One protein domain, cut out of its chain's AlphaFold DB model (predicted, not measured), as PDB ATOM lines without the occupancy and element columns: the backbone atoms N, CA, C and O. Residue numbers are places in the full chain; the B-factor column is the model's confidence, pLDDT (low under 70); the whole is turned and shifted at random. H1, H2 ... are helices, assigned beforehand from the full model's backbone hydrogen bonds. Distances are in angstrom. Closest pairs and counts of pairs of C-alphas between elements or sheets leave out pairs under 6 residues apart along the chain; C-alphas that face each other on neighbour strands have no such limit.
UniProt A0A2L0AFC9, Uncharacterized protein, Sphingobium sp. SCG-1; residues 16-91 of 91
ATOM      1  N   ARG A  16     293.765  92.737 333.395       51.09
ATOM      2  CA  ARG A  16     292.503  92.930 334.119       51.09
ATOM      3  C   ARG A  16     292.230  91.895 335.225       51.09
ATOM      4  O   ARG A  16     291.520  92.225 336.171       51.09
ATOM      5  N   ASN A  17     292.784  90.683 335.130       62.41
ATOM      6  CA  ASN A  17     292.605  89.632 336.136       62.41
ATOM      7  C   ASN A  17     293.650  89.662 337.260       62.41
ATOM      8  O   ASN A  17     293.350  89.183 338.350       62.41
ATOM      9  N   SER A  18     294.839  90.232 337.050       83.06
ATOM     10  CA  SER A  18     295.915  90.190 338.055       83.06
ATOM     11  C   SER A  18     295.640  91.116 339.242       83.06
ATOM     12  O   SER A  18     295.767  90.689 340.388       83.06
ATOM     13  N   TRP A  19     295.185  92.348 338.976       91.69
ATOM     14  CA  TRP A  19     294.820  93.311 340.024       91.69
ATOM     15  C   TRP A  19     293.685  92.784 340.904       91.69
ATOM     16  O   TRP A  19     293.828  92.693 342.123       91.69
ATOM     17  N   ARG A  20     292.568  92.382 340.283       90.75
ATOM     18  CA  ARG A  20     291.386  91.920 341.020       90.75
ATOM     19  C   ARG A  20     291.711  90.682 341.854       90.75
ATOM     20  O   ARG A  20     291.354  90.641 343.023       90.75
ATOM     21  N   LEU A  21     292.451  89.725 341.292       90.75
ATOM     22  CA  LEU A  21     292.839  88.509 342.004       90.75
ATOM     23  C   LEU A  21     293.758  88.794 343.202       90.75
ATOM     24  O   LEU A  21     293.638  88.133 344.232       90.75
ATOM     25  N   ALA A  22     294.657  89.775 343.099       92.62
ATOM     26  CA  ALA A  22     295.481  90.201 344.227       92.62
ATOM     27  C   ALA A  22     294.643  90.863 345.335       92.62
ATOM     28  O   ALA A  22     294.806  90.516 346.506       92.62
ATOM     29  N   VAL A  23     293.702  91.741 344.970       92.81
ATOM     30  CA  VAL A  23     292.764  92.362 345.921       92.81
ATOM     31  C   VAL A  23     291.871  91.308 346.586       92.81
ATOM     32  O   VAL A  23     291.707  91.330 347.803       92.81
ATOM     33  N   ASP A  24     291.354  90.332 345.837       91.94
ATOM     34  CA  ASP A  24     290.514  89.260 346.387       91.94
ATOM     35  C   ASP A  24     291.304  88.346 347.339       91.94
ATOM     36  O   ASP A  24     290.808  87.958 348.399       91.94
ATOM     37  N   ARG A  25     292.571  88.040 347.022       92.81
ATOM     38  CA  ARG A  25     293.467  87.319 347.943       92.81
ATOM     39  C   ARG A  25     293.728  88.112 349.221       92.81
ATOM     40  O   ARG A  25     293.719  87.537 350.310       92.81
ATOM     41  N   ALA A  26     293.940  89.421 349.104       93.69
ATOM     42  CA  ALA A  26     294.092  90.304 350.253       93.69
ATOM     43  C   ALA A  26     292.820  90.329 351.112       93.69
ATOM     44  O   ALA A  26     292.907  90.220 352.333       93.69
ATOM     45  N   TRP A  27     291.642  90.375 350.484       90.38
ATOM     46  CA  TRP A  27     290.348  90.334 351.165       90.38
ATOM     47  C   TRP A  27     290.148  89.051 351.980       90.38
ATOM     48  O   TRP A  27     289.678  89.086 353.119       90.38
ATOM     49  N   GLN A  28     290.547  87.903 351.430       89.62
ATOM     50  CA  GLN A  28     290.460  86.616 352.127       89.62
ATOM     51  C   GLN A  28     291.417  86.517 353.325       89.62
ATOM     52  O   GLN A  28     291.171  85.748 354.256       89.62
ATOM     53  N   SER A  29     292.485  87.316 353.355       91.38
ATOM     54  CA  SER A  29     293.429  87.330 354.468       91.38
ATOM     55  C   SER A  29     292.892  88.135 355.650       91.38
ATOM     56  O   SER A  29     292.844  89.365 355.636       91.38
ATOM     57  N   ARG A  30     292.552  87.438 356.743       89.31
ATOM     58  CA  ARG A  30     292.141  88.072 358.009       89.31
ATOM     59  C   ARG A  30     293.190  89.054 358.531       89.31
ATOM     60  O   ARG A  30     292.828  90.110 359.035       89.31
ATOM     61  N   LYS A  31     294.477  88.718 358.401       92.25
ATOM     62  CA  LYS A  31     295.576  89.592 358.834       92.25
ATOM     63  C   LYS A  31     295.548  90.924 358.084       92.25
ATOM     64  O   LYS A  31     295.670  91.971 358.705       92.25
ATOM     65  N   VAL A  32     295.354  90.873 356.768       92.56
ATOM     66  CA  VAL A  32     295.327  92.067 355.915       92.56
ATOM     67  C   VAL A  32     294.077  92.904 356.185       92.56
ATOM     68  O   VAL A  32     294.189  94.116 356.328       92.56
ATOM     69  N   ARG A  33     292.904  92.276 356.359       91.31
ATOM     70  CA  ARG A  33     291.688  92.998 356.772       91.31
ATOM     71  C   ARG A  33     291.846  93.687 358.126       91.31
ATOM     72  O   ARG A  33     291.480  94.844 358.246       91.31
ATOM     73  N   ARG A  34     292.468  93.031 359.108       90.88
ATOM     74  CA  ARG A  34     292.744  93.634 360.425       90.88
ATOM     75  C   ARG A  34     293.703  94.817 360.350       90.88
ATOM     76  O   ARG A  34     293.541  95.768 361.107       90.88
ATOM     77  N   GLN A  35     294.683  94.760 359.451       94.50
ATOM     78  CA  GLN A  35     295.570  95.890 359.195       94.50
ATOM     79  C   GLN A  35     294.791  97.070 358.599       94.50
ATOM     80  O   GLN A  35     294.858  98.167 359.141       94.50
ATOM     81  N   PHE A  36     294.003  96.825 357.551       93.94
ATOM     82  CA  PHE A  36     293.113  97.831 356.968       93.94
ATOM     83  C   PHE A  36     292.186  98.459 358.017       93.94
ATOM     84  O   PHE A  36     292.088  99.680 358.101       93.94
ATOM     85  N   GLU A  37     291.542  97.627 358.835       93.19
ATOM     86  CA  GLU A  37     290.636  98.063 359.897       93.19
ATOM     87  C   GLU A  37     291.345  98.961 360.913       93.19
ATOM     88  O   GLU A  37     290.829 100.021 361.246       93.19
ATOM     89  N   GLY A  38     292.545  98.578 361.362       92.94
ATOM     90  CA  GLY A  38     293.327  99.369 362.312       92.94
ATOM     91  C   GLY A  38     293.837 100.692 361.737       92.94
ATOM     92  O   GLY A  38     293.826 101.700 362.434       92.94
ATOM     93  N   GLU A  39     294.252 100.715 360.470       92.00
ATOM     94  CA  GLU A  39     294.731 101.936 359.806       92.00
ATOM     95  C   GLU A  39     293.604 102.936 359.498       92.00
ATOM     96  O   GLU A  39     293.869 104.129 359.369       92.00
ATOM     97  N   ASN A  40     292.357 102.466 359.383       85.75
ATOM     98  CA  ASN A  40     291.198 103.291 359.023       85.75
ATOM     99  C   ASN A  40     290.198 103.475 360.180       85.75
ATOM    100  O   ASN A  40     289.101 103.977 359.948       85.75
ATOM    101  N   ASP A  41     290.558 103.059 361.401       87.19
ATOM    102  CA  ASP A  41     289.701 103.090 362.599       87.19
ATOM    103  C   ASP A  41     288.315 102.440 362.369       87.19
ATOM    104  O   ASP A  41     287.272 102.914 362.816       87.19
ATOM    105  N   LEU A  42     288.283 101.341 361.608       86.19
ATOM    106  CA  LEU A  42     287.043 100.647 361.260       86.19
ATOM    107  C   LEU A  42     286.732  99.531 362.253       86.19
ATOM    108  O   LEU A  42     287.597  98.766 362.681       86.19
ATOM    109  N   VAL A  43     285.440  99.370 362.536       84.44
ATOM    110  CA  VAL A  43     284.941  98.190 363.242       84.44
ATOM    111  C   VAL A  43     285.190  96.950 362.375       84.44
ATOM    112  O   VAL A  43     284.866  96.961 361.186       84.44
ATOM    113  N   PRO A  44     285.732  95.861 362.943       83.25
ATOM    114  CA  PRO A  44     285.974  94.657 362.176       83.25
ATOM    115  C   PRO A  44     284.711  94.097 361.531       83.25
ATOM    116  O   PRO A  44     283.638  94.078 362.146       83.25
ATOM    117  N   LEU A  45     284.847  93.575 360.312       79.94
ATOM    118  CA  LEU A  45     283.760  92.794 359.727       79.94
ATOM    119  C   LEU A  45     283.491  91.571 360.599       79.94
ATOM    120  O   LEU A  45     284.418  90.858 361.002       79.94
ATOM    121  N   ALA A  46     282.211  91.314 360.853       80.94
ATOM    122  CA  ALA A  46     281.804  90.139 361.593       80.94
ATOM    123  C   ALA A  46     282.269  88.863 360.878       80.94
ATOM    124  O   ALA A  46     282.195  88.721 359.649       80.94
ATOM    125  N   GLU A  47     282.789  87.924 361.660       78.00
ATOM    126  CA  GLU A  47     283.308  86.668 361.124       78.00
ATOM    127  C   GLU A  47     282.196  85.636 360.951       78.00
ATOM    128  O   GLU A  47     282.248  84.850 360.003       78.00
ATOM    129  N   ASP A  48     281.182  85.694 361.813       80.19
ATOM    130  CA  ASP A  48     280.003  84.845 361.802       80.19
ATOM    131  C   ASP A  48     278.896  85.379 360.879       80.19
ATOM    132  O   ASP A  48     278.799  86.568 360.570       80.19
ATOM    133  N   GLU A  49     278.050  84.461 360.414       71.31
ATOM    134  CA  GLU A  49     276.978  84.763 359.466       71.31
ATOM    135  C   GLU A  49     275.940  85.739 360.040       71.31
ATOM    136  O   GLU A  49     275.477  86.622 359.319       71.31
ATOM    137  N   ALA A  50     275.640  85.658 361.339       70.25
ATOM    138  CA  ALA A  50     274.666  86.531 361.992       70.25
ATOM    139  C   ALA A  50     275.152  87.989 362.055       70.25
ATOM    140  O   ALA A  50     274.415  88.924 361.718       70.25
ATOM    141  N   GLY A  51     276.418  88.201 362.412       70.75
ATOM    142  CA  GLY A  51     277.041  89.517 362.379       70.75
ATOM    143  C   GLY A  51     277.210  90.046 360.951       70.75
ATOM    144  O   GLY A  51     276.981  91.234 360.718       70.75
ATOM    145  N   ARG A  52     277.510  89.184 359.962       70.00
ATOM    146  CA  ARG A  52     277.553  89.598 358.546       70.00
ATOM    147  C   ARG A  52     276.183  90.035 358.047       70.00
ATOM    148  O   ARG A  52     276.084  91.095 357.439       70.00
ATOM    149  N   MET A  53     275.125  89.276 358.329       65.75
ATOM    150  CA  MET A  53     273.756  89.639 357.945       65.75
ATOM    151  C   MET A  53     273.321  90.978 358.552       65.75
ATOM    152  O   MET A  53     272.686  91.784 357.871       65.75
ATOM    153  N   SER A  54     273.742  91.253 359.788       65.56
ATOM    154  CA  SER A  54     273.479  92.528 360.461       65.56
ATOM    155  C   SER A  54     274.195  93.713 359.791       65.56
ATOM    156  O   SER A  54     273.675  94.825 359.781       65.56
ATOM    157  N   GLN A  55     275.367  93.482 359.187       68.12
ATOM    158  CA  GLN A  55     276.150  94.500 358.470       68.12
ATOM    159  C   GLN A  55     275.758  94.657 356.986       68.12
ATOM    160  O   GLN A  55     275.932  95.732 356.414       68.12
ATOM    161  N   VAL A  56     275.199  93.620 356.353       60.44
ATOM    162  CA  VAL A  56     274.756  93.666 354.945       60.44
ATOM    163  C   VAL A  56     273.529  94.568 354.775       60.44
ATOM    164  O   VAL A  56     273.447  95.310 353.796       60.44
ATOM    165  N   GLY A  57     272.605  94.565 355.740       60.12
ATOM    166  CA  GLY A  57     271.384  95.380 355.689       60.12
ATOM    167  C   GLY A  57     271.612  96.896 355.772       60.12
ATOM    168  O   GLY A  57     270.723  97.663 355.418       60.12
ATOM    169  N   THR A  58     272.794  97.344 356.202       64.94
ATOM    170  CA  THR A  58     273.091  98.767 356.452       64.94
ATOM    171  C   THR A  58     273.878  99.438 355.323       64.94
ATOM    172  O   THR A  58     274.216 100.614 355.428       64.94
ATOM    173  N   GLY A  59     274.223  98.710 354.253       67.19
ATOM    174  CA  GLY A  59     275.119  99.205 353.197       67.19
ATOM    175  C   GLY A  59     276.590  99.314 353.625       67.19
ATOM    176  O   GLY A  59     277.457  99.533 352.777       67.19
ATOM    177  N   TYR A  60     276.884  99.070 354.906       74.75
ATOM    178  CA  TYR A  60     278.220  99.099 355.497       74.75
ATOM    179  C   TYR A  60     279.195  98.184 354.752       74.75
ATOM    180  O   TYR A  60     280.320  98.580 354.468       74.75
ATOM    181  N   THR A  61     278.750  96.990 354.348       73.06
ATOM    182  CA  THR A  61     279.596  96.032 353.623       73.06
ATOM    183  C   THR A  61     280.068  96.556 352.265       73.06
ATOM    184  O   THR A  61     281.210  96.299 351.893       73.06
ATOM    185  N   LYS A  62     279.234  97.310 351.533       76.44
ATOM    186  CA  LYS A  62     279.617  97.865 350.226       76.44
ATOM    187  C   LYS A  62     280.664  98.963 350.393       76.44
ATOM    188  O   LYS A  62     281.727  98.877 349.789       76.44
ATOM    189  N   SER A  63     280.408  99.923 351.282       83.88
ATOM    190  CA  SER A  63     281.371 100.985 351.596       83.88
ATOM    191  C   SER A  63     282.679 100.427 352.157       83.88
ATOM    192  O   SER A  63     283.748 100.881 351.763       83.88
ATOM    193  N   TYR A  64     282.618  99.398 353.006       87.75
ATOM    194  CA  TYR A  64     283.806  98.714 353.511       87.75
ATOM    195  C   TYR A  64     284.605  98.079 352.367       87.75
ATOM    196  O   TYR A  64     285.822  98.225 352.314       87.75
ATOM    197  N   GLN A  65     283.949  97.367 351.445       86.94
ATOM    198  CA  GLN A  65     284.635  96.680 350.350       86.94
ATOM    199  C   GLN A  65     285.232  97.662 349.331       86.94
ATOM    200  O   GLN A  65     286.329  97.416 348.825       86.94
ATOM    201  N   ASP A  66     284.557  98.783 349.067       90.12
ATOM    202  CA  ASP A  66     285.070  99.858 348.214       90.12
ATOM    203  C   ASP A  66     286.308 100.521 348.850       90.12
ATOM    204  O   ASP A  66     287.356 100.614 348.206       90.12
ATOM    205  N   LEU A  67     286.240 100.878 350.141       92.06
ATOM    206  CA  LEU A  67     287.378 101.420 350.898       92.06
ATOM    207  C   LEU A  67     288.548 100.432 350.951       92.06
ATOM    208  O   LEU A  67     289.687 100.808 350.676       92.06
ATOM    209  N   PHE A  68     288.268  99.158 351.238       94.00
ATOM    210  CA  PHE A  68     289.282  98.111 351.245       94.00
ATOM    211  C   PHE A  68     289.935  97.963 349.873       94.00
ATOM    212  O   PHE A  68     291.146  97.811 349.785       94.00
ATOM    213  N   THR A  69     289.155  98.014 348.790       94.12
ATOM    214  CA  THR A  69     289.677  97.883 347.424       94.12
ATOM    215  C   THR A  69     290.663  99.003 347.107       94.12
ATOM    216  O   THR A  69     291.733  98.732 346.561       94.12
ATOM    217  N   LEU A  70     290.344 100.247 347.474       94.94
ATOM    218  CA  LEU A  70     291.245 101.387 347.292       94.94
ATOM    219  C   LEU A  70     292.509 101.241 348.145       94.94
ATOM    220  O   LEU A  70     293.622 101.325 347.621       94.94
ATOM    221  N   TRP A  71     292.338 100.949 349.434       95.75
ATOM    222  CA  TRP A  71     293.447 100.753 350.364       95.75
ATOM    223  C   TRP A  71     294.377  99.622 349.913       95.75
ATOM    224  O   TRP A  71     295.581  99.829 349.791       95.75
ATOM    225  N   ALA A  72     293.830  98.451 349.582       95.88
ATOM    226  CA  ALA A  72     294.604  97.290 349.153       95.88
ATOM    227  C   ALA A  72     295.319  97.557 347.828       95.88
ATOM    228  O   ALA A  72     296.440  97.099 347.638       95.88
ATOM    229  N   THR A  73     294.706  98.322 346.920       94.88
ATOM    230  CA  THR A  73     295.353  98.693 345.655       94.88
ATOM    231  C   THR A  73     296.606  99.535 345.892       94.88
ATOM    232  O   THR A  73     297.640  99.217 345.313       94.88
ATOM    233  N   ARG A  74     296.537 100.550 346.766       94.12
ATOM    234  CA  ARG A  74     297.706 101.360 347.157       94.12
ATOM    235  C   ARG A  74     298.731 100.545 347.944       94.12
ATOM    236  O   ARG A  74     299.908 100.529 347.615       94.12
ATOM    237  N   ASN A  75     298.287  99.817 348.965       93.62
ATOM    238  CA  ASN A  75     299.187  99.117 349.882       93.62
ATOM    239  C   ASN A  75     299.935  97.940 349.221       93.62
ATOM    240  O   ASN A  75     301.000  97.540 349.679       93.62
ATOM    241  N   LEU A  76     299.388  97.382 348.136       92.19
ATOM    242  CA  LEU A  76     300.034  96.332 347.347       92.19
ATOM    243  C   LEU A  76     300.835  96.873 346.147       92.19
ATOM    244  O   LEU A  76     301.410  96.065 345.417       92.19
ATOM    245  N   GLY A  77     300.868  98.193 345.918       92.50
ATOM    246  CA  GLY A  77     301.566  98.801 344.779       92.50
ATOM    247  C   GLY A  77     300.957  98.425 343.422       92.50
ATOM    248  O   GLY A  77     301.679  98.108 342.475       92.50
ATOM    249  N   LEU A  78     299.625  98.336 343.344       92.88
ATOM    250  CA  LEU A  78     298.898  97.871 342.158       92.88
ATOM    251  C   LEU A  78     298.187  99.000 341.396       92.88
ATOM    252  O   LEU A  78     297.325  98.718 340.559       92.88
ATOM    253  N   GLU A  79     298.509 100.264 341.665       91.69
ATOM    254  CA  GLU A  79     297.834 101.433 341.095       91.69
ATOM    255  C   GLU A  79     297.862 101.439 339.562       91.69
ATOM    256  O   GLU A  79     296.840 101.701 338.929       91.69
ATOM    257  N   ASP A  80     298.985 101.064 338.947       88.81
ATOM    258  CA  ASP A  80     299.115 100.992 337.486       88.81
ATOM    259  C   ASP A  80     298.293  99.861 336.852       88.81
ATOM    260  O   ASP A  80     297.921  99.934 335.678       88.81
ATOM    261  N   GLN A  81     297.975  98.820 337.626       89.31
ATOM    262  CA  GLN A  81     297.187  97.668 337.174       89.31
ATOM    263  C   GLN A  81     295.685  97.849 337.425       89.31
ATOM    264  O   GLN A  81     294.863  97.106 336.878       89.31
ATOM    265  N   ALA A  82     295.315  98.820 338.257       89.06
ATOM    266  CA  ALA A  82     293.934  99.088 338.599       89.06
ATOM    267  C   ALA A  82     293.155  99.686 337.409       89.06
ATOM    268  O   ALA A  82     293.701 100.426 336.584       89.06
ATOM    269  N   PRO A  83     291.845  99.409 337.293       89.06
ATOM    270  CA  PRO A  83     291.021 100.014 336.255       89.06
ATOM    271  C   PRO A  83     290.865 101.527 336.488       89.06
ATOM    272  O   PRO A  83     290.910 102.001 337.624       89.06
ATOM    273  N   ALA A  84     290.619 102.288 335.416       88.50
ATOM    274  CA  ALA A  84     290.548 103.755 335.456       88.50
ATOM    275  C   ALA A  84     289.651 104.346 336.572       88.50
ATOM    276  O   ALA A  84     290.096 105.290 337.221       88.50
ATOM    277  N   PRO A  85     288.455 103.796 336.884       89.12
ATOM    278  CA  PRO A  85     287.623 104.318 337.974       89.12
ATOM    279  C   PRO A  85     288.249 104.171 339.363       89.12
ATOM    280  O   PRO A  85     287.987 104.985 340.241       89.12
ATOM    281  N   ILE A  86     289.057 103.130 339.578       92.00
ATOM    282  CA  ILE A  86     289.779 102.924 340.838       92.00
ATOM    283  C   ILE A  86     290.954 103.893 340.890       92.00
ATOM    284  O   ILE A  86     291.082 104.634 341.852       92.00
ATOM    285  N   ARG A  87     291.745 103.981 339.815       90.06
ATOM    286  CA  ARG A  87     292.870 104.927 339.718       90.06
ATOM    287  C   ARG A  87     292.451 106.378 339.960       90.06
ATOM    288  O   ARG A  87     293.136 107.087 340.686       90.06
ATOM    289  N   ALA A  88     291.304 106.790 339.419       90.56
ATOM    290  CA  ALA A  88     290.747 108.127 339.627       90.56
ATOM    291  C   ALA A  88     290.399 108.424 341.098       90.56
ATOM    292  O   ALA A  88     290.457 109.572 341.514       90.56
ATOM    293  N   GLN A  89     290.060 107.401 341.886       89.31
ATOM    294  CA  GLN A  89     289.788 107.523 343.325       89.31
ATOM    295  C   GLN A  89     291.054 107.401 344.190       89.31
ATOM    296  O   GLN A  89     291.017 107.695 345.379       89.31
ATOM    297  N   LEU A  90     292.167 106.946 343.604       85.25
ATOM    298  CA  LEU A  90     293.486 106.871 344.240       85.25
ATOM    299  C   LEU A  90     294.352 108.106 343.968       85.25
ATOM    300  O   LEU A  90     295.506 108.122 344.394       85.25
ATOM    301  N   SER A  91     293.843 109.084 343.221       70.00
ATOM    302  CA  SER A  91     294.559 110.326 342.901       70.00
ATOM    303  C   SER A  91     294.431 111.356 344.018       70.00
ATOM    304  O   SER A  91     293.418 111.302 344.752       70.00
TER     305      SER A  91
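AT A GLANCE: This is residues 16 to 91 of the 91 residues of an uncharacterized protein of Sphingobium sp. SCG-1 (UniProt A0A2L0AFC9). One long helix, H4, runs through the middle; H1 and H2 meet as an L-shaped corner and both pack on the later part of H4, while H5 sits near H4 on the side opposite H2. H3 lies out beyond the first end of H4, and the link from H2 arcs across to it. The 76 printed residues hold five named helices, H1 to H5 in order, and no named strand: all helix. The whole is compact, radius of gyration of the C-alphas 12.8 A, yet elongated, spanning 37 by 24 by 23 A.

HOW THE PARTS SIT: Start with H1, residues 16 to 28, and H2, residues 30 to 39: they only just touch, with 3 pairs of C-alphas within 8 A, only at the corner, closest at Ala 26 and Val 32, 6.1 A. H3, residues 49 to 56, is close to but not clearly touching H4, residues 60 to 75; the closest C-alphas, Gln 55 and Thr 61, are 6.1 A apart. With residues 68 to 73 alone, H4 touches H1 at a steep tilt of 66 degrees, opposite ways, closest at C-alphas Val 23 and Ala 72, 6.2 A. With residues 68 to 72 alone it touches H2, about perpendicular at 89 degrees, closest at C-alphas Phe 36 and Phe 68, 6.9 A. H5, residues 84 to 89, is close but not clearly touching H4, closest at C-alphas Leu 70 and Ile 86, 6.8 A. Every O i to N i+4 pair is within hydrogen-bond range in H2, H3 and H4, against 8 of 9 in H1 and 1 of 2 in H5.

IN THESE COORDINATES: Find C-alpha 16 at (292.503, 92.930, 334.119); from there H1 runs 19.2 A. H2 covers 14.2 A and H3 10.2 A. H4 goes 21.7 A from (278.220, 99.099, 355.497), and H5 8.8 A to (289.788, 107.523, 343.325).

THE WHOLE: The farthest C-alphas, Ala 50 and Asp 80, are 37.5 A apart. The printed part has no cut and no long link. Confidence is under 70 at residues 16 to 17 and 53 to 59.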